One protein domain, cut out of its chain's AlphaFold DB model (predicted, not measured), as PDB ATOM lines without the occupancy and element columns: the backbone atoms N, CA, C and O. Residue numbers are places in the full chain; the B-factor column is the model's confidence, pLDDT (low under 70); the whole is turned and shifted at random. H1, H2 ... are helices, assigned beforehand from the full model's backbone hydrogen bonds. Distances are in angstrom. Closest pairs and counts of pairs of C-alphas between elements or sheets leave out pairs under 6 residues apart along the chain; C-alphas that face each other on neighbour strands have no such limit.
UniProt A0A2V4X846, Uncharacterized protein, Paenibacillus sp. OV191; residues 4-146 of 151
ATOM      1  N   LYS A   4      -8.792   9.913 -25.937       86.62
ATOM      2  CA  LYS A   4      -7.860  10.977 -26.358       86.62
ATOM      3  C   LYS A   4      -7.255  11.696 -25.158       86.62
ATOM      4  O   LYS A   4      -6.034  11.768 -25.045       86.62
ATOM      5  N   LEU A   5      -8.100  12.145 -24.231       89.00
ATOM      6  CA  LEU A   5      -7.653  12.816 -23.014       89.00
ATOM      7  C   LEU A   5      -6.804  11.881 -22.140       89.00
ATOM      8  O   LEU A   5      -5.769  12.290 -21.627       89.00
ATOM      9  N   ARG A   6      -7.161  10.593 -22.052       90.94
ATOM     10  CA  ARG A   6      -6.368   9.587 -21.319       90.94
ATOM     11  C   ARG A   6      -4.960   9.424 -21.868       90.94
ATOM     12  O   ARG A   6      -4.012   9.408 -21.088       90.94
ATOM     13  N   ARG A   7      -4.805   9.328 -23.188       92.00
ATOM     14  CA  ARG A   7      -3.477   9.247 -23.809       92.00
ATOM     15  C   ARG A   7      -2.682  10.534 -23.638       92.00
ATOM     16  O   ARG A   7      -1.491  10.450 -23.374       92.00
ATOM     17  N   SER A   8      -3.332  11.692 -23.744       94.12
ATOM     18  CA  SER A   8      -2.694  12.991 -23.510       94.12
ATOM     19  C   SER A   8      -2.148  13.106 -22.089       94.12
ATOM     20  O   SER A   8      -1.015  13.526 -21.907       94.12
ATOM     21  N   ILE A   9      -2.914  12.684 -21.079       95.19
ATOM     22  CA  ILE A   9      -2.466  12.706 -19.680       95.19
ATOM     23  C   ILE A   9      -1.302  11.732 -19.466       95.19
ATOM     24  O   ILE A   9      -0.309  12.094 -18.844       95.19
ATOM     25  N   ILE A  10      -1.378  10.517 -20.021       94.50
ATOM     26  CA  ILE A  10      -0.263   9.557 -19.955       94.50
ATOM     27  C   ILE A  10       0.987  10.136 -20.620       94.50
ATOM     28  O   ILE A  10       2.068  10.031 -20.054       94.50
ATOM     29  N   GLY A  11       0.837  10.755 -21.790       95.94
ATOM     30  CA  GLY A  11       1.922  11.430 -22.488       95.94
ATOM     31  C   GLY A  11       2.528  12.559 -21.658       95.94
ATOM     32  O   GLY A  11       3.741  12.626 -21.514       95.94
ATOM     33  N   PHE A  12       1.702  13.391 -21.027       97.19
ATOM     34  CA  PHE A  12       2.173  14.469 -20.160       97.19
ATOM     35  C   PHE A  12       3.042  13.945 -19.005       97.19
ATOM     36  O   PHE A  12       4.182  14.375 -18.852       97.19
ATOM     37  N   PHE A  13       2.563  12.946 -18.255       97.19
ATOM     38  CA  PHE A  13       3.351  12.328 -17.178       97.19
ATOM     39  C   PHE A  13       4.580  11.572 -17.690       97.19
ATOM     40  O   PHE A  13       5.619  11.578 -17.036       97.19
ATOM     41  N   TYR A  14       4.487  10.950 -18.866       96.44
ATOM     42  CA  TYR A  14       5.635  10.338 -19.530       96.44
ATOM     43  C   TYR A  14       6.725  11.380 -19.813       96.44
ATOM     44  O   TYR A  14       7.894  11.118 -19.546       96.44
ATOM     45  N   GLY A  15       6.345  12.582 -20.254       97.06
ATOM     46  CA  GLY A  15       7.264  13.703 -20.439       97.06
ATOM     47  C   GLY A  15       7.919  14.185 -19.143       97.06
ATOM     48  O   GLY A  15       9.127  14.391 -19.153       97.06
ATOM     49  N   ILE A  16       7.182  14.271 -18.028       97.06
ATOM     50  CA  ILE A  16       7.749  14.617 -16.706       97.06
ATOM     51  C   ILE A  16       8.785  13.577 -16.257       97.06
ATOM     52  O   ILE A  16       9.870  13.911 -15.784       97.06
ATOM     53  N   ILE A  17       8.459  12.290 -16.388       97.00
ATOM     54  CA  ILE A  17       9.368  11.211 -15.982       97.00
ATOM     55  C   ILE A  17      10.623  11.231 -16.861       97.00
ATOM     56  O   ILE A  17      11.742  11.122 -16.363       97.00
ATOM     57  N   LEU A  18      10.452  11.410 -18.170       96.00
ATOM     58  CA  LEU A  18      11.577  11.493 -19.091       96.00
ATOM     59  C   LEU A  18      12.417  12.744 -18.892       96.00
ATOM     60  O   LEU A  18      13.631  12.647 -19.012       96.00
ATOM     61  N   SER A  19      11.833  13.898 -18.565       96.44
ATOM     62  CA  SER A  19      12.629  15.092 -18.291       96.44
ATOM     63  C   SER A  19      13.537  14.872 -17.090       96.44
ATOM     64  O   SER A  19      14.695  15.275 -17.140       96.44
ATOM     65  N   ALA A  20      13.068  14.171 -16.054       95.75
ATOM     66  CA  ALA A  20      13.898  13.785 -14.919       95.75
ATOM     67  C   ALA A  20      15.069  12.881 -15.349       95.75
ATOM     68  O   ALA A  20      16.229  13.177 -15.050       95.75
ATOM     69  N   ILE A  21      14.777  11.827 -16.116       95.50
ATOM     70  CA  ILE A  21      15.780  10.869 -16.604       95.50
ATOM     71  C   ILE A  21      16.791  11.547 -17.540       95.50
ATOM     72  O   ILE A  21      17.996  11.461 -17.315       95.50
ATOM     73  N   CYS A  22      16.325  12.260 -18.567       94.12
ATOM     74  CA  CYS A  22      17.174  12.977 -19.519       94.12
ATOM     75  C   CYS A  22      18.058  14.000 -18.815       94.12
ATOM     76  O   CYS A  22      19.241  14.090 -19.125       94.12
ATOM     77  N   SER A  23      17.520  14.723 -17.833       94.56
ATOM     78  CA  SER A  23      18.306  15.688 -17.067       94.56
ATOM     79  C   SER A  23      19.437  15.007 -16.299       94.56
ATOM     80  O   SER A  23      20.527  15.571 -16.233       94.56
ATOM     81  N   LEU A  24      19.234  13.789 -15.763       94.56
ATOM     82  CA  LEU A  24      20.298  13.041 -15.071       94.56
ATOM     83  C   LEU A  24      21.414  12.703 -16.053       94.56
ATOM     84  O   LEU A  24      22.575  12.992 -15.778       94.56
ATOM     85  N   PHE A  25      21.055  12.167 -17.221       93.06
ATOM     86  CA  PHE A  25      22.027  11.844 -18.263       93.06
ATOM     87  C   PHE A  25      22.793  13.073 -18.742       93.06
ATOM     88  O   PHE A  25      24.018  13.032 -18.799       93.06
ATOM     89  N   ILE A  26      22.099  14.175 -19.036       92.06
ATOM     90  CA  ILE A  26      22.741  15.415 -19.487       92.06
ATOM     91  C   ILE A  26      23.701  15.933 -18.417       92.06
ATOM     92  O   ILE A  26      24.826  16.292 -18.739       92.06
ATOM     93  N   THR A  27      23.292  15.916 -17.149       93.56
ATOM     94  CA  THR A  27      24.125  16.387 -16.033       93.56
ATOM     95  C   THR A  27      25.384  15.552 -15.878       93.56
ATOM     96  O   THR A  27      26.475  16.103 -15.752       93.56
ATOM     97  N   VAL A  28      25.252  14.225 -15.909       93.56
ATOM     98  CA  VAL A  28      26.397  13.318 -15.789       93.56
ATOM     99  C   VAL A  28      27.345  13.510 -16.968       93.56
ATOM    100  O   VAL A  28      28.536  13.708 -16.752       93.56
ATOM    101  N   ILE A  29      26.829  13.533 -18.201       91.62
ATOM    102  CA  ILE A  29      27.648  13.720 -19.406       91.62
ATOM    103  C   ILE A  29      28.353  15.081 -19.374       91.62
ATOM    104  O   ILE A  29      29.559  15.137 -19.594       91.62
ATOM    105  N   ALA A  30      27.638  16.161 -19.049       90.12
ATOM    106  CA  ALA A  30      28.201  17.508 -18.995       90.12
ATOM    107  C   ALA A  30      29.312  17.624 -17.940       90.12
ATOM    108  O   ALA A  30      30.401  18.117 -18.240       90.12
ATOM    109  N   ASN A  31      29.081  17.116 -16.724       91.19
ATOM    110  CA  ASN A  31      30.104  17.116 -15.680       91.19
ATOM    111  C   ASN A  31      31.307  16.245 -16.074       91.19
ATOM    112  O   ASN A  31      32.444  16.680 -15.896       91.19
ATOM    113  N   MET A  32      31.082  15.073 -16.685       92.31
ATOM    114  CA  MET A  32      32.166  14.204 -17.163       92.31
ATOM    115  C   MET A  32      33.027  14.906 -18.211       92.31
ATOM    116  O   MET A  32      34.252  14.844 -18.136       92.31
ATOM    117  N   THR A  33      32.409  15.626 -19.151       90.38
ATOM    118  CA  THR A  33      33.147  16.424 -20.144       90.38
ATOM    119  C   THR A  33      33.901  17.602 -19.530       90.38
ATOM    120  O   THR A  33      34.905  18.032 -20.088       90.38
ATOM    121  N   ALA A  34      33.463  18.088 -18.368       89.19
ATOM    122  CA  ALA A  34      34.156  19.108 -17.585       89.19
ATOM    123  C   ALA A  34      35.224  18.528 -16.629       89.19
ATOM    124  O   ALA A  34      35.856  19.284 -15.895       89.19
ATOM    125  N   GLY A  35      35.442  17.206 -16.632       90.06
ATOM    126  CA  GLY A  35      36.465  16.536 -15.822       90.06
ATOM    127  C   GLY A  35      36.010  16.069 -14.434       90.06
ATOM    128  O   GLY A  35      36.856  15.740 -13.607       90.06
ATOM    129  N   GLY A  36      34.702  16.018 -14.156       89.44
ATOM    130  CA  GLY A  36      34.159  15.578 -12.864       89.44
ATOM    131  C   GLY A  36      32.999  14.587 -12.983       89.44
ATOM    132  O   GLY A  36      32.328  14.505 -14.003       89.44
ATOM    133  N   LEU A  37      32.710  13.838 -11.919       89.25
ATOM    134  CA  LEU A  37      31.507  13.004 -11.834       89.25
ATOM    135  C   LEU A  37      30.596  13.578 -10.749       89.25
ATOM    136  O   LEU A  37      30.831  13.385  -9.560       89.25
ATOM    137  N   SER A  38      29.588  14.345 -11.165       88.44
ATOM    138  CA  SER A  38      28.668  15.036 -10.261       88.44
ATOM    139  C   SER A  38      27.243  15.028 -10.804       88.44
ATOM    140  O   SER A  38      27.019  15.072 -12.013       88.44
ATOM    141  N   PHE A  39      26.279  14.997  -9.885       88.31
ATOM    142  CA  PHE A  39      24.854  15.199 -10.164       88.31
ATOM    143  C   PHE A  39      24.413  16.650  -9.905       88.31
ATOM    144  O   PHE A  39      23.233  16.982 -10.039       88.31
ATOM    145  N   ALA A  40      25.347  17.527  -9.523       87.38
ATOM    146  CA  ALA A  40      25.074  18.946  -9.346       87.38
ATOM    147  C   ALA A  40      24.626  19.578 -10.671       87.38
ATOM    148  O   ALA A  40      25.167  19.276 -11.734       87.38
ATOM    149  N   GLY A  41      23.620  20.452 -10.603       85.06
ATOM    150  CA  GLY A  41      23.014  21.074 -11.785       85.06
ATOM    151  C   GLY A  41      21.867  20.272 -12.407       85.06
ATOM    152  O   GLY A  41      21.209  20.772 -13.315       85.06
ATOM    153  N   TRP A  42      21.536  19.085 -11.887       91.06
ATOM    154  CA  TRP A  42      20.422  18.289 -12.407       91.06
ATOM    155  C   TRP A  42      19.083  19.028 -12.430       91.06
ATOM    156  O   TRP A  42      18.369  18.997 -13.434       91.06
ATOM    157  N   PHE A  43      18.761  19.734 -11.344       88.50
ATOM    158  CA  PHE A  43      17.530  20.517 -11.255       88.50
ATOM    159  C   PHE A  43      17.454  21.612 -12.324       88.50
ATOM    160  O   PHE A  43      16.372  21.874 -12.841       88.50
ATOM    161  N   TRP A  44      18.591  22.204 -12.704       89.62
ATOM    162  CA  TRP A  44      18.654  23.222 -13.754       89.62
ATOM    163  C   TRP A  44      18.183  22.651 -15.098       89.62
ATOM    164  O   TRP A  44      17.284  23.201 -15.736       89.62
ATOM    165  N   PHE A  45      18.701  21.477 -15.477       91.06
ATOM    166  CA  PHE A  45      18.262  20.760 -16.676       91.06
ATOM    167  C   PHE A  45      16.805  20.295 -16.575       91.06
ATOM    168  O   PHE A  45      16.057  20.400 -17.550       91.06
ATOM    169  N   PHE A  46      16.375  19.849 -15.391       92.94
ATOM    170  CA  PHE A  46      15.002  19.407 -15.169       92.94
ATOM    171  C   PHE A  46      13.999  20.536 -15.395       92.94
ATOM    172  O   PHE A  46      13.041  20.342 -16.142       92.94
ATOM    173  N   PHE A  47      14.223  21.726 -14.831       88.38
ATOM    174  CA  PHE A  47      13.352  22.880 -15.078       88.38
ATOM    175  C   PHE A  47      13.380  23.327 -16.543       88.38
ATOM    176  O   PHE A  47      12.339  23.713 -17.081       88.38
ATOM    177  N   GLY A  48      14.529  23.200 -17.214       91.06
ATOM    178  CA  GLY A  48      14.654  23.492 -18.641       91.06
ATOM    179  C   GLY A  48      13.887  22.530 -19.556       91.06
ATOM    180  O   GLY A  48      13.398  22.953 -20.601       91.06
ATOM    181  N   LEU A  49      13.744  21.258 -19.170       93.25
ATOM    182  CA  LEU A  49      13.153  20.207 -20.012       93.25
ATOM    183  C   LEU A  49      11.739  19.780 -19.613       93.25
ATOM    184  O   LEU A  49      10.991  19.303 -20.466       93.25
ATOM    185  N   CYS A  50      11.358  19.923 -18.342       95.19
ATOM    186  CA  CYS A  50      10.107  19.379 -17.812       95.19
ATOM    187  C   CYS A  50       8.886  19.937 -18.539       95.19
ATOM    188  O   CYS A  50       8.068  19.169 -19.043       95.19
ATOM    189  N   VAL A  51       8.792  21.259 -18.674       94.75
ATOM    190  CA  VAL A  51       7.671  21.904 -19.366       94.75
ATOM    191  C   VAL A  51       7.597  21.496 -20.846       94.75
ATOM    192  O   VAL A  51       6.567  20.942 -21.248       94.75
ATOM    193  N   PRO A  52       8.642  21.701 -21.674       95.75
ATOM    194  CA  PRO A  52       8.518  21.462 -23.108       95.75
ATOM    195  C   PRO A  52       8.367  19.966 -23.452       95.75
ATOM    196  O   PRO A  52       7.559  19.632 -24.326       95.75
ATOM    197  N   LEU A  53       9.014  19.044 -22.719       96.06
ATOM    198  CA  LEU A  53       8.817  17.604 -22.941       96.06
ATOM    199  C   LEU A  53       7.421  17.145 -22.518       96.06
ATOM    200  O   LEU A  53       6.791  16.380 -23.247       96.06
ATOM    201  N   SER A  54       6.896  17.624 -21.390       97.38
ATOM    202  CA  SER A  54       5.542  17.264 -20.942       97.38
ATOM    203  C   SER A  54       4.480  17.721 -21.937       97.38
ATOM    204  O   SER A  54       3.563  16.964 -22.260       97.38
ATOM    205  N   ILE A  55       4.633  18.923 -22.497       96.38
ATOM    206  CA  ILE A  55       3.747  19.431 -23.551       96.38
ATOM    207  C   ILE A  55       3.905  18.601 -24.830       96.38
ATOM    208  O   ILE A  55       2.905  18.132 -25.377       96.38
ATOM    209  N   THR A  56       5.141  18.346 -25.273       95.88
ATOM    210  CA  THR A  56       5.441  17.506 -26.448       95.88
ATOM    211  C   THR A  56       4.766  16.139 -26.332       95.88
ATOM    212  O   THR A  56       4.045  15.702 -27.236       95.88
ATOM    213  N   PHE A  57       4.944  15.448 -25.205       96.00
ATOM    214  CA  PHE A  57       4.382  14.115 -25.028       96.00
ATOM    215  C   PHE A  57       2.880  14.122 -24.755       96.00
ATOM    216  O   PHE A  57       2.182  13.208 -25.195       96.00
ATOM    217  N   GLY A  58       2.344  15.174 -24.135       95.12
ATOM    218  CA  GLY A  58       0.901  15.382 -24.033       95.12
ATOM    219  C   GLY A  58       0.239  15.499 -25.408       95.12
ATOM    220  O   GLY A  58      -0.695  14.753 -25.716       95.12
ATOM    221  N   ILE A  59       0.780  16.364 -26.271       92.81
ATOM    222  CA  ILE A  59       0.314  16.562 -27.650       92.81
ATOM    223  C   ILE A  59       0.429  15.262 -28.447       92.81
ATOM    224  O   ILE A  59      -0.551  14.803 -29.036       92.81
ATOM    225  N   THR A  60       1.600  14.619 -28.444       90.94
ATOM    226  CA  THR A  60       1.780  13.361 -29.186       90.94
ATOM    227  C   THR A  60       0.839  12.274 -28.668       90.94
ATOM    228  O   THR A  60       0.211  11.595 -29.475       90.94
ATOM    229  N   GLY A  61       0.627  12.154 -27.354       89.38
ATOM    230  CA  GLY A  61      -0.362  11.246 -26.768       89.38
ATOM    231  C   GLY A  61      -1.790  11.509 -27.262       89.38
ATOM    232  O   GLY A  61      -2.492  10.569 -27.655       89.38
ATOM    233  N   TYR A  62      -2.218  12.775 -27.312       86.50
ATOM    234  CA  TYR A  62      -3.526  13.165 -27.854       86.50
ATOM    235  C   TYR A  62      -3.703  12.692 -29.306       86.50
ATOM    236  O   TYR A  62      -4.723  12.076 -29.643       86.50
ATOM    237  N   PHE A  63      -2.674  12.882 -30.135       84.75
ATOM    238  CA  PHE A  63      -2.631  12.488 -31.548       84.75
ATOM    239  C   PHE A  63      -2.229  11.016 -31.786       84.75
ATOM    240  O   PHE A  63      -1.715  10.675 -32.852       84.75
ATOM    241  N   PHE A  64      -2.463  10.116 -30.816       70.75
ATOM    242  CA  PHE A  64      -2.166   8.672 -30.936       70.75
ATOM    243  C   PHE A  64      -0.688   8.367 -31.268       70.75
ATOM    244  O   PHE A  64      -0.370   7.354 -31.890       70.75
ATOM    245  N   ALA A  65       0.209   9.277 -30.885       63.66
ATOM    246  CA  ALA A  65       1.637   9.312 -31.188       63.66
ATOM    247  C   ALA A  65       1.950   9.013 -32.667       63.66
ATOM    248  O   ALA A  65       2.981   8.425 -32.981       63.66
ATOM    249  N   PHE A  66       1.050   9.442 -33.560       66.00
ATOM    250  CA  PHE A  66       1.090   9.387 -35.027       66.00
ATOM    251  C   PHE A  66       0.775   8.035 -35.698       66.00
ATOM    252  O   PHE A  66       1.492   7.590 -36.594       66.00
ATOM    253  N   LYS A  67      -0.336   7.387 -35.309       62.50
ATOM    254  CA  LYS A  67      -0.950   6.280 -36.081       62.50
ATOM    255  C   LYS A  67      -1.197   6.745 -37.536       62.50
ATOM    256  O   LYS A  67      -1.788   7.798 -37.747       62.50
ATOM    257  N   ASN A  68      -0.718   5.973 -38.516       63.25
ATOM    258  CA  ASN A  68      -0.799   6.222 -39.970       63.25
ATOM    259  C   ASN A  68      -0.134   7.509 -40.506       63.25
ATOM    260  O   ASN A  68      -0.394   7.904 -41.644       63.25
ATOM    261  N   SER A  69       0.759   8.167 -39.760       74.38
ATOM    262  CA  SER A  69       1.594   9.208 -40.369       74.38
ATOM    263  C   SER A  69       2.618   8.574 -41.309       74.38
ATOM    264  O   SER A  69       3.376   7.702 -40.883       74.38
ATOM    265  N   GLY A  70       2.695   9.045 -42.555       83.94
ATOM    266  CA  GLY A  70       3.793   8.681 -43.452       83.94
ATOM    267  C   GLY A  70       5.160   9.018 -42.842       83.94
ATOM    268  O   GLY A  70       5.274   9.957 -42.049       83.94
ATOM    269  N   LEU A  71       6.193   8.267 -43.231       89.19
ATOM    270  CA  LEU A  71       7.549   8.349 -42.672       89.19
ATOM    271  C   LEU A  71       8.086   9.791 -42.620       89.19
ATOM    272  O   LEU A  71       8.576  10.233 -41.586       89.19
ATOM    273  N   ILE A  72       7.913  10.550 -43.705       91.19
ATOM    274  CA  ILE A  72       8.359  11.948 -43.809       91.19
ATOM    275  C   ILE A  72       7.678  12.831 -42.756       91.19
ATOM    276  O   ILE A  72       8.338  13.613 -42.077       91.19
ATOM    277  N   LYS A  73       6.358  12.681 -42.575       90.69
ATOM    278  CA  LYS A  73       5.598  13.464 -41.588       90.69
ATOM    279  C   LYS A  73       6.048  13.143 -40.164       90.69
ATOM    280  O   LYS A  73       6.163  14.053 -39.353       90.69
ATOM    281  N   PHE A  74       6.320  11.871 -39.870       92.06
ATOM    282  CA  PHE A  74       6.829  11.455 -38.563       92.06
ATOM    283  C   PHE A  74       8.164  12.134 -38.237       92.06
ATOM    284  O   PHE A  74       8.295  12.744 -37.176       92.06
ATOM    285  N   TRP A  75       9.126  12.084 -39.161       94.94
ATOM    286  CA  TRP A  75      10.440  12.697 -38.959       94.94
ATOM    287  C   TRP A  75      10.377  14.219 -38.872       94.94
ATOM    288  O   TRP A  75      11.028  14.794 -38.006       94.94
ATOM    289  N   LEU A  76       9.544  14.864 -39.693       95.06
ATOM    290  CA  LEU A  76       9.335  16.309 -39.621       95.06
ATOM    291  C   LEU A  76       8.790  16.729 -38.249       95.06
ATOM    292  O   LEU A  76       9.278  17.686 -37.658       95.06
ATOM    293  N   LEU A  77       7.819  15.988 -37.709       93.62
ATOM    294  CA  LEU A  77       7.282  16.254 -36.374       93.62
ATOM    295  C   LEU A  77       8.333  16.025 -35.285       93.62
ATOM    296  O   LEU A  77       8.430  16.832 -34.364       93.62
ATOM    297  N   CYS A  78       9.153  14.977 -35.402       95.44
ATOM    298  CA  CYS A  78      10.268  14.748 -34.480       95.44
ATOM    299  C   CYS A  78      11.283  15.896 -34.522       95.44
ATOM    300  O   CYS A  78      11.736  16.325 -33.466       95.44
ATOM    301  N   ALA A  79      11.589  16.426 -35.708       97.12
ATOM    302  CA  ALA A  79      12.485  17.567 -35.866       97.12
ATOM    303  C   ALA A  79      11.893  18.846 -35.266       97.12
ATOM    304  O   ALA A  79      12.578  19.541 -34.523       97.12
ATOM    305  N   ILE A  80      10.607  19.122 -35.505       96.25
ATOM    306  CA  ILE A  80       9.913  20.282 -34.923       96.25
ATOM    307  C   ILE A  80       9.912  20.201 -33.394       96.25
ATOM    308  O   ILE A  80      10.290  21.161 -32.726       96.25
ATOM    309  N   PHE A  81       9.527  19.060 -32.817       96.38
ATOM    310  CA  PHE A  81       9.542  18.901 -31.362       96.38
ATOM    311  C   PHE A  81      10.960  18.913 -30.796       96.38
ATOM    312  O   PHE A  81      11.180  19.517 -29.751       96.38
ATOM    313  N   GLY A  82      11.929  18.282 -31.463       96.88
ATOM    314  CA  GLY A  82      13.340  18.328 -31.075       96.88
ATOM    315  C   GLY A  82      13.844  19.765 -31.007       96.88
ATOM    316  O   GLY A  82      14.344  20.192 -29.967       96.88
ATOM    317  N   PHE A  83      13.591  20.540 -32.063       97.62
ATOM    318  CA  PHE A  83      13.921  21.958 -32.133       97.62
ATOM    319  C   PHE A  83      13.272  22.761 -31.004       97.62
ATOM    320  O   PHE A  83      13.973  23.461 -30.285       97.62
ATOM    321  N   ILE A  84      11.952  22.642 -30.810       97.06
ATOM    322  CA  ILE A  84      11.218  23.398 -29.780       97.06
ATOM    323  C   ILE A  84      11.724  23.057 -28.376       97.06
ATOM    324  O   ILE A  84      11.906  23.960 -27.562       97.06
ATOM    325  N   ASN A  85      11.975  21.776 -28.088       96.56
ATOM    326  CA  ASN A  85      12.479  21.350 -26.782       96.56
ATOM    327  C   ASN A  85      13.862  21.947 -26.495       96.56
ATOM    328  O   ASN A  85      14.068  22.504 -25.417       96.56
ATOM    329  N   VAL A  86      14.789  21.881 -27.458       96.62
ATOM    330  CA  VAL A  86      16.134  22.455 -27.286       96.62
ATOM    331  C   VAL A  86      16.083  23.980 -27.248       96.62
ATOM    332  O   VAL A  86      16.748  24.582 -26.412       96.62
ATOM    333  N   LEU A  87      15.268  24.612 -28.095       97.25
ATOM    334  CA  LEU A  87      15.096  26.062 -28.109       97.25
ATOM    335  C   LEU A  87      14.573  26.557 -26.762       97.25
ATOM    336  O   LEU A  87      15.142  27.487 -26.199       97.25
ATOM    337  N   TYR A  88      13.522  25.932 -26.228       96.44
ATOM    338  CA  TYR A  88      12.977  26.293 -24.922       96.44
ATOM    339  C   TYR A  88      14.023  26.100 -23.826       96.44
ATOM    340  O   TYR A  88      14.266  27.017 -23.046       96.44
ATOM    341  N   MET A  89      14.683  24.938 -23.795       94.81
ATOM    342  CA  MET A  89      15.719  24.636 -22.809       94.81
ATOM    343  C   MET A  89      16.874  25.646 -22.867       94.81
ATOM    344  O   MET A  89      17.309  26.122 -21.825       94.81
ATOM    345  N   GLY A  90      17.342  26.008 -24.064       93.50
ATOM    346  CA  GLY A  90      18.444  26.950 -24.279       93.50
ATOM    347  C   GLY A  90      18.074  28.428 -24.128       93.50
ATOM    348  O   GLY A  90      18.968  29.269 -24.120       93.50
ATOM    349  N   THR A  91      16.783  28.752 -24.005       95.56
ATOM    350  CA  THR A  91      16.284  30.122 -23.814       95.56
ATOM    351  C   THR A  91      15.579  30.250 -22.466       95.56
ATOM    352  O   THR A  91      16.230  30.423 -21.441       95.56
ATOM    353  N   VAL A  92      14.252  30.127 -22.447       94.38
ATOM    354  CA  VAL A  92      13.388  30.302 -21.275       94.38
ATOM    355  C   VAL A  92      13.802  29.372 -20.140       94.38
ATOM    356  O   VAL A  92      13.918  29.813 -19.001       94.38
ATOM    357  N   GLY A  93      14.075  28.105 -20.447       93.00
ATOM    358  CA  GLY A  93      14.533  27.115 -19.477       93.00
ATOM    359  C   GLY A  93      15.836  27.526 -18.794       93.00
ATOM    360  O   GLY A  93      15.909  27.538 -17.568       93.00
ATOM    361  N   ALA A  94      16.834  27.930 -19.580       92.62
ATOM    362  CA  ALA A  94      18.120  28.391 -19.078       92.62
ATOM    363  C   ALA A  94      18.010  29.703 -18.286       92.62
ATOM    364  O   ALA A  94      18.645  29.842 -17.242       92.62
ATOM    365  N   ILE A  95      17.185  30.650 -18.742       94.12
ATOM    366  CA  ILE A  95      16.922  31.909 -18.032       94.12
ATOM    367  C   ILE A  95      16.306  31.616 -16.664       94.12
ATOM    368  O   ILE A  95      16.813  32.099 -15.657       94.12
ATOM    369  N   LEU A  96      15.260  30.788 -16.613       91.38
ATOM    370  CA  LEU A  96      14.599  30.418 -15.362       91.38
ATOM    371  C   LEU A  96      15.535  29.642 -14.435       91.38
ATOM    372  O   LEU A  96      15.623  29.960 -13.252       91.38
ATOM    373  N   GLY A  97      16.270  28.662 -14.965       88.75
ATOM    374  CA  GLY A  97      17.221  27.875 -14.186       88.75
ATOM    375  C   GLY A  97      18.301  28.745 -13.542       88.75
ATOM    376  O   GLY A  97      18.610  28.573 -12.363       88.75
ATOM    377  N   ASN A  98      18.843  29.720 -14.280       90.25
ATOM    378  CA  ASN A  98      19.830  30.648 -13.728       90.25
ATOM    379  C   ASN A  98      19.212  31.676 -12.785       90.25
ATOM    380  O   ASN A  98      19.802  31.935 -11.745       90.25
ATOM    381  N   ALA A  99      18.027  32.207 -13.086       91.69
ATOM    382  CA  ALA A  99      17.350  33.155 -12.202       91.69
ATOM    383  C   ALA A  99      17.047  32.530 -10.831       91.69
ATOM    384  O   ALA A  99      17.232  33.176  -9.807       91.69
ATOM    385  N   ILE A 100      16.638  31.256 -10.805       88.75
ATOM    386  CA  ILE A 100      16.397  30.507  -9.563       88.75
ATOM    387  C   ILE A 100      17.702  30.268  -8.790       88.75
ATOM    388  O   ILE A 100      17.701  30.306  -7.563       88.75
ATOM    389  N   THR A 101      18.806  30.001  -9.492       86.62
ATOM    390  CA  THR A 101      20.076  29.607  -8.858       86.62
ATOM    391  C   THR A 101      20.909  30.810  -8.408       86.62
ATOM    392  O   THR A 101      21.569  30.747  -7.374       86.62
ATOM    393  N   TYR A 102      20.889  31.897  -9.178       87.62
ATOM    394  CA  TYR A 102      21.824  33.018  -9.053       87.62
ATOM    395  C   TYR A 102      21.145  34.393  -8.982       87.62
ATOM    396  O   TYR A 102      21.849  35.391  -8.886       87.62
ATOM    397  N   GLY A 103      19.810  34.469  -9.030       90.81
ATOM    398  CA  GLY A 103      19.076  35.737  -9.110       90.81
ATOM    399  C   GLY A 103      18.946  36.258 -10.544       90.81
ATOM    400  O   GLY A 103      19.779  35.974 -11.408       90.81
ATOM    401  N   LEU A 104      17.865  36.990 -10.829       91.50
ATOM    402  CA  LEU A 104      17.519  37.436 -12.188       91.50
ATOM    403  C   LEU A 104      18.512  38.477 -12.728       91.50
ATOM    404  O   LEU A 104      18.817  38.487 -13.918       91.50
ATOM    405  N   GLU A 105      19.035  39.321 -11.847       92.31
ATOM    406  CA  GLU A 105      20.023  40.364 -12.123       92.31
ATOM    407  C   GLU A 105      21.346  39.823 -12.679       92.31
ATOM    408  O   GLU A 105      22.054  40.541 -13.383       92.31
ATOM    409  N   ASN A 106      21.650  38.546 -12.429       89.69
ATOM    410  CA  ASN A 106      22.870  37.882 -12.888       89.69
ATOM    411  C   ASN A 106      22.660  37.059 -14.174       89.69
ATOM    412  O   ASN A 106      23.577  36.379 -14.640       89.69
ATOM    413  N   VAL A 107      21.463  37.095 -14.770       92.50
ATOM    414  CA  VAL A 107      21.138  36.306 -15.963       92.50
ATOM    415  C   VAL A 107      21.415  37.099 -17.237       92.50
ATOM    416  O   VAL A 107      20.809  38.136 -17.497       92.50
ATOM    417  N   ASN A 108      22.257  36.550 -18.115       93.62
ATOM    418  CA  ASN A 108      22.474  37.096 -19.454       93.62
ATOM    419  C   ASN A 108      21.304  36.762 -20.402       93.62
ATOM    420  O   ASN A 108      21.423  35.923 -21.298       93.62
ATOM    421  N   ILE A 109      20.158  37.417 -20.196       95.19
ATOM    422  CA  ILE A 109      18.922  37.197 -20.967       95.19
ATOM    423  C   ILE A 109      19.174  37.360 -22.473       95.19
ATOM    424  O   ILE A 109      18.784  36.499 -23.262       95.19
ATOM    425  N   GLY A 110      19.871  38.432 -22.871       95.31
ATOM    426  CA  GLY A 110      20.202  38.695 -24.274       95.31
ATOM    427  C   GLY A 110      21.065  37.592 -24.888       95.31
ATOM    428  O   GLY A 110      20.793  37.138 -25.998       95.31
ATOM    429  N   GLY A 111      22.051  37.094 -24.137       94.94
ATOM    430  CA  GLY A 111      22.887  35.969 -24.549       94.94
ATOM    431  C   GLY A 111      22.089  34.687 -24.771       94.94
ATOM    432  O   GLY A 111      22.280  34.028 -25.790       94.94
ATOM    433  N   TYR A 112      21.156  34.351 -23.876       95.19
ATOM    434  CA  TYR A 112      20.316  33.158 -24.040       95.19
ATOM    435  C   TYR A 112      19.409  33.248 -25.269       95.19
ATOM    436  O   TYR A 112      19.315  32.280 -26.020       95.19
ATOM    437  N   PHE A 113      18.798  34.404 -25.540       95.88
ATOM    438  CA  PHE A 113      17.985  34.579 -26.749       95.88
ATOM    439  C   PHE A 113      18.807  34.607 -28.043       95.88
ATOM    440  O   PHE A 113      18.306  34.161 -29.073       95.88
ATOM    441  N   ALA A 114      20.056  35.074 -28.003       95.56
ATOM    442  CA  ALA A 114      20.947  35.054 -29.161       95.56
ATOM    443  C   ALA A 114      21.476  33.640 -29.467       95.56
ATOM    444  O   ALA A 114      21.435  33.192 -30.613       95.56
ATOM    445  N   TRP A 115      21.947  32.917 -28.447       95.62
ATOM    446  CA  TRP A 115      22.603  31.617 -28.620       95.62
ATOM    447  C   TRP A 115      21.644  30.424 -28.603       95.62
ATOM    448  O   TRP A 115      21.923  29.411 -29.241       95.62
ATOM    449  N   GLY A 116      20.496  30.532 -27.933       95.25
ATOM    450  CA  GLY A 116      19.498  29.462 -27.850       95.25
ATOM    451  C   GLY A 116      19.042  28.927 -29.216       95.25
ATOM    452  O   GLY A 116      19.096  27.713 -29.423       95.25
ATOM    453  N   PRO A 117      18.660  29.783 -30.186       96.75
ATOM    454  CA  PRO A 117      18.314  29.346 -31.540       96.75
ATOM    455  C   PRO A 117      19.466  28.661 -32.280       96.75
ATOM    456  O   PRO A 117      19.244  27.667 -32.972       96.75
ATOM    457  N   ILE A 118      20.695  29.156 -32.104       97.12
ATOM    458  CA  ILE A 118      21.899  28.576 -32.716       97.12
ATOM    459  C   ILE A 118      22.120  27.163 -32.167       97.12
ATOM    460  O   ILE A 118      22.261  26.212 -32.937       97.12
ATOM    461  N   TYR A 119      22.059  26.990 -30.843       93.69
ATOM    462  CA  TYR A 119      22.188  25.674 -30.216       93.69
ATOM    463  C   TYR A 119      21.051  24.726 -30.597       93.69
ATOM    464  O   TYR A 119      21.305  23.540 -30.817       93.69
ATOM    465  N   ALA A 120      19.822  25.226 -30.738       96.62
ATOM    466  CA  ALA A 120      18.682  24.435 -31.196       96.62
ATOM    467  C   ALA A 120      18.855  23.942 -32.638       96.62
ATOM    468  O   ALA A 120      18.569  22.779 -32.924       96.62
ATOM    469  N   ALA A 121      19.374  24.789 -33.531       97.06
ATOM    470  CA  ALA A 121      19.655  24.423 -34.916       97.06
ATOM    471  C   ALA A 121      20.788  23.391 -35.022       97.06
ATOM    472  O   ALA A 121      20.632  22.373 -35.695       97.06
ATOM    473  N   ILE A 122      21.903  23.604 -34.317       97.00
ATOM    474  CA  ILE A 122      23.050  22.678 -34.327       97.00
ATOM    475  C   ILE A 122      22.661  21.324 -33.721       97.00
ATOM    476  O   ILE A 122      23.038  20.272 -34.234       97.00
ATOM    477  N   SER A 123      21.850  21.335 -32.661       95.00
ATOM    478  CA  SER A 123      21.383  20.117 -31.989       95.00
ATOM    479  C   SER A 123      20.229  19.426 -32.719       95.00
ATOM    480  O   SER A 123      19.734  18.406 -32.236       95.00
ATOM    481  N   LEU A 124      19.761  19.947 -33.858       95.69
ATOM    482  CA  LEU A 124      18.578  19.431 -34.547       95.69
ATOM    483  C   LEU A 124      18.704  17.951 -34.950       95.69
ATOM    484  O   LEU A 124      17.778  17.197 -34.644       95.69
ATOM    485  N   PRO A 125      19.814  17.473 -35.554       95.81
ATOM    486  CA  PRO A 125      19.931  16.064 -35.933       95.81
ATOM    487  C   PRO A 125      19.836  15.137 -34.717       95.81
ATOM    488  O   PRO A 125      19.084  14.163 -34.724       95.81
ATOM    489  N   PHE A 126      20.537  15.483 -33.636       95.56
ATOM    490  CA  PHE A 126      20.549  14.689 -32.411       95.56
ATOM    491  C   PHE A 126      19.202  14.726 -31.679       95.56
ATOM    492  O   PHE A 126      18.639  13.683 -31.349       95.56
ATOM    493  N   SER A 127      18.638  15.918 -31.476       95.44
ATOM    494  CA  SER A 127      17.351  16.102 -30.794       95.44
ATOM    495  C   SER A 127      16.199  15.421 -31.536       95.44
ATOM    496  O   SER A 127      15.327  14.832 -30.897       95.44
ATOM    497  N   THR A 128      16.237  15.404 -32.872       96.81
ATOM    498  CA  THR A 128      15.283  14.659 -33.706       96.81
ATOM    499  C   THR A 128      15.322  13.162 -33.400       96.81
ATOM    500  O   THR A 128      14.270  12.554 -33.189       96.81
ATOM    501  N   LEU A 129      16.517  12.559 -33.345       96.88
ATOM    502  CA  LEU A 129      16.683  11.130 -33.047       96.88
ATOM    503  C   LEU A 129      16.217  10.789 -31.631       96.88
ATOM    504  O   LEU A 129      15.509   9.797 -31.439       96.88
ATOM    505  N   VAL A 130      16.563  11.632 -30.654       95.25
ATOM    506  CA  VAL A 130      16.120  11.472 -29.264       95.25
ATOM    507  C   VAL A 130      14.594  11.495 -29.200       95.25
ATOM    508  O   VAL A 130      13.989  10.542 -28.715       95.25
ATOM    509  N   VAL A 131      13.945  12.522 -29.756       96.12
ATOM    510  CA  VAL A 131      12.477  12.628 -29.748       96.12
ATOM    511  C   VAL A 131      11.821  11.448 -30.464       96.12
ATOM    512  O   VAL A 131      10.849  10.899 -29.944       96.12
ATOM    513  N   ALA A 132      12.355  11.001 -31.603       95.19
ATOM    514  CA  ALA A 132      11.839   9.828 -32.306       95.19
ATOM    515  C   ALA A 132      11.877   8.572 -31.418       95.19
ATOM    516  O   ALA A 132      10.868   7.869 -31.300       95.19
ATOM    517  N   GLY A 133      13.004   8.322 -30.742       94.81
ATOM    518  CA  GLY A 133      13.161   7.225 -29.784       94.81
ATOM    519  C   GLY A 133      12.149   7.286 -28.642       94.81
ATOM    520  O   GLY A 133      11.464   6.303 -28.348       94.81
ATOM    521  N   LEU A 134      11.983   8.463 -28.045       94.94
ATOM    522  CA  LEU A 134      11.050   8.674 -26.940       94.94
ATOM    523  C   LEU A 134       9.580   8.533 -27.380       94.94
ATOM    524  O   LEU A 134       8.769   7.954 -26.657       94.94
ATOM    525  N   ILE A 135       9.218   8.980 -28.588       93.75
ATOM    526  CA  ILE A 135       7.872   8.768 -29.148       93.75
ATOM    527  C   ILE A 135       7.612   7.275 -29.389       93.75
ATOM    528  O   ILE A 135       6.515   6.791 -29.098       93.75
ATOM    529  N   MET A 136       8.600   6.517 -29.879       92.19
ATOM    530  CA  MET A 136       8.485   5.057 -29.999       92.19
ATOM    531  C   MET A 136       8.287   4.390 -28.630       92.19
ATOM    532  O   MET A 136       7.438   3.503 -28.496       92.19
ATOM    533  N   GLY A 137       8.984   4.868 -27.598       92.56
ATOM    534  CA  GLY A 137       8.767   4.459 -26.209       92.56
ATOM    535  C   GLY A 137       7.333   4.721 -25.738       92.56
ATOM    536  O   GLY A 137       6.661   3.801 -25.260       92.56
ATOM    537  N   LEU A 138       6.812   5.933 -25.958       92.94
ATOM    538  CA  LEU A 138       5.424   6.277 -25.630       92.94
ATOM    539  C   LEU A 138       4.424   5.372 -26.364       92.94
ATOM    540  O   LEU A 138       3.471   4.887 -25.750       92.94
ATOM    541  N   ARG A 139       4.637   5.085 -27.657       90.38
ATOM    542  CA  ARG A 139       3.790   4.147 -28.421       90.38
ATOM    543  C   ARG A 139       3.734   2.773 -27.755       90.38
ATOM    544  O   ARG A 139       2.645   2.217 -27.626       90.38
ATOM    545  N   SER A 140       4.870   2.251 -27.297       90.50
ATOM    546  CA  SER A 140       4.932   0.972 -26.576       90.50
ATOM    547  C   SER A 140       4.105   1.006 -25.283       90.50
ATOM    548  O   SER A 140       3.249   0.145 -25.061       90.50
ATOM    549  N   VAL A 141       4.251   2.066 -24.480       90.69
ATOM    550  CA  VAL A 141       3.467   2.269 -23.245       90.69
ATOM    551  C   VAL A 141       1.963   2.314 -23.533       90.69
ATOM    552  O   VAL A 141       1.169   1.667 -22.842       90.69
ATOM    553  N   LEU A 142       1.548   3.054 -24.565       89.69
ATOM    554  CA  LEU A 142       0.139   3.171 -24.948       89.69
ATOM    555  C   LEU A 142      -0.424   1.860 -25.523       89.69
ATOM    556  O   LEU A 142      -1.589   1.539 -25.263       89.69
ATOM    557  N   LYS A 143       0.387   1.083 -26.256       88.06
ATOM    558  CA  LYS A 143       0.025  -0.252 -26.764       88.06
ATOM    559  C   LYS A 143      -0.236  -1.222 -25.615       88.06
ATOM    560  O   LYS A 143      -1.294  -1.844 -25.583       88.06
ATOM    561  N   ASN A 144       0.670  -1.283 -24.640       87.75
ATOM    562  CA  ASN A 144       0.554  -2.173 -23.480       87.75
ATOM    563  C   ASN A 144      -0.691  -1.872 -22.634       87.75
ATOM    564  O   ASN A 144      -1.293  -2.774 -22.060       87.75
ATOM    565  N   LYS A 145      -1.137  -0.610 -22.607       84.50
ATOM    566  CA  LYS A 145      -2.383  -0.200 -21.938       84.50
ATOM    567  C   LYS A 145      -3.650  -0.398 -22.789       84.50
ATOM    568  O   LYS A 145      -4.712   0.056 -22.372       84.50
ATOM    569  N   LYS A 146      -3.558  -1.041 -23.964       83.25
ATOM    570  CA  LYS A 146      -4.655  -1.231 -24.941       83.25
ATOM    571  C   LYS A 146      -5.319   0.084 -25.383       83.25
ATOM    572  O   LYS A 146      -6.492   0.120 -25.736       83.25
TER     573      LYS A 146
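Overview. This is residues 4 to 146 of the 151 residues of an uncharacterized protein of Paenibacillus sp. OV191 (UniProt A0A2V4X846). Helix H3 packs with H2 and H4 in a zigzag of hairpins begun by H1, and H5 crosses H3. The 143 printed residues have five named helices, H1 to H5: all helix. The whole is compact, radius of gyration of the C-alphas 15.8 A, spanning 47 by 28 by 26 A.

Along the chain. H3, residues 71 to 102, 44.1 A long, begins at C-alpha 71 (7.549, 8.349, -42.672). H1 is residues 4 to 33, 41.8 A; H2 42 to 62; H4 109 to 122; H5 124 to 144, ending at C-alpha (0.554, -2.173, -23.480).

Arrangement. H3 forms hairpins with H2, closest C-alphas Gly 93 and Gly 48, 3.7 A, and with H4, Gly 90 and Gly 116, 4.5 A. H1 and H2 are another, Gly 15 and Ser 54, 4.0 A. H5 touches H3 about perpendicular, 75 degrees, closest C-alphas Thr 128 and Ala 79, 4.6 A. Every O i to N i+4 pair is within hydrogen-bond range in H1 and H5.

Size, cuts and confidence. The printed part has no cut and no long link; residues 65 to 68 are under pLDDT 70.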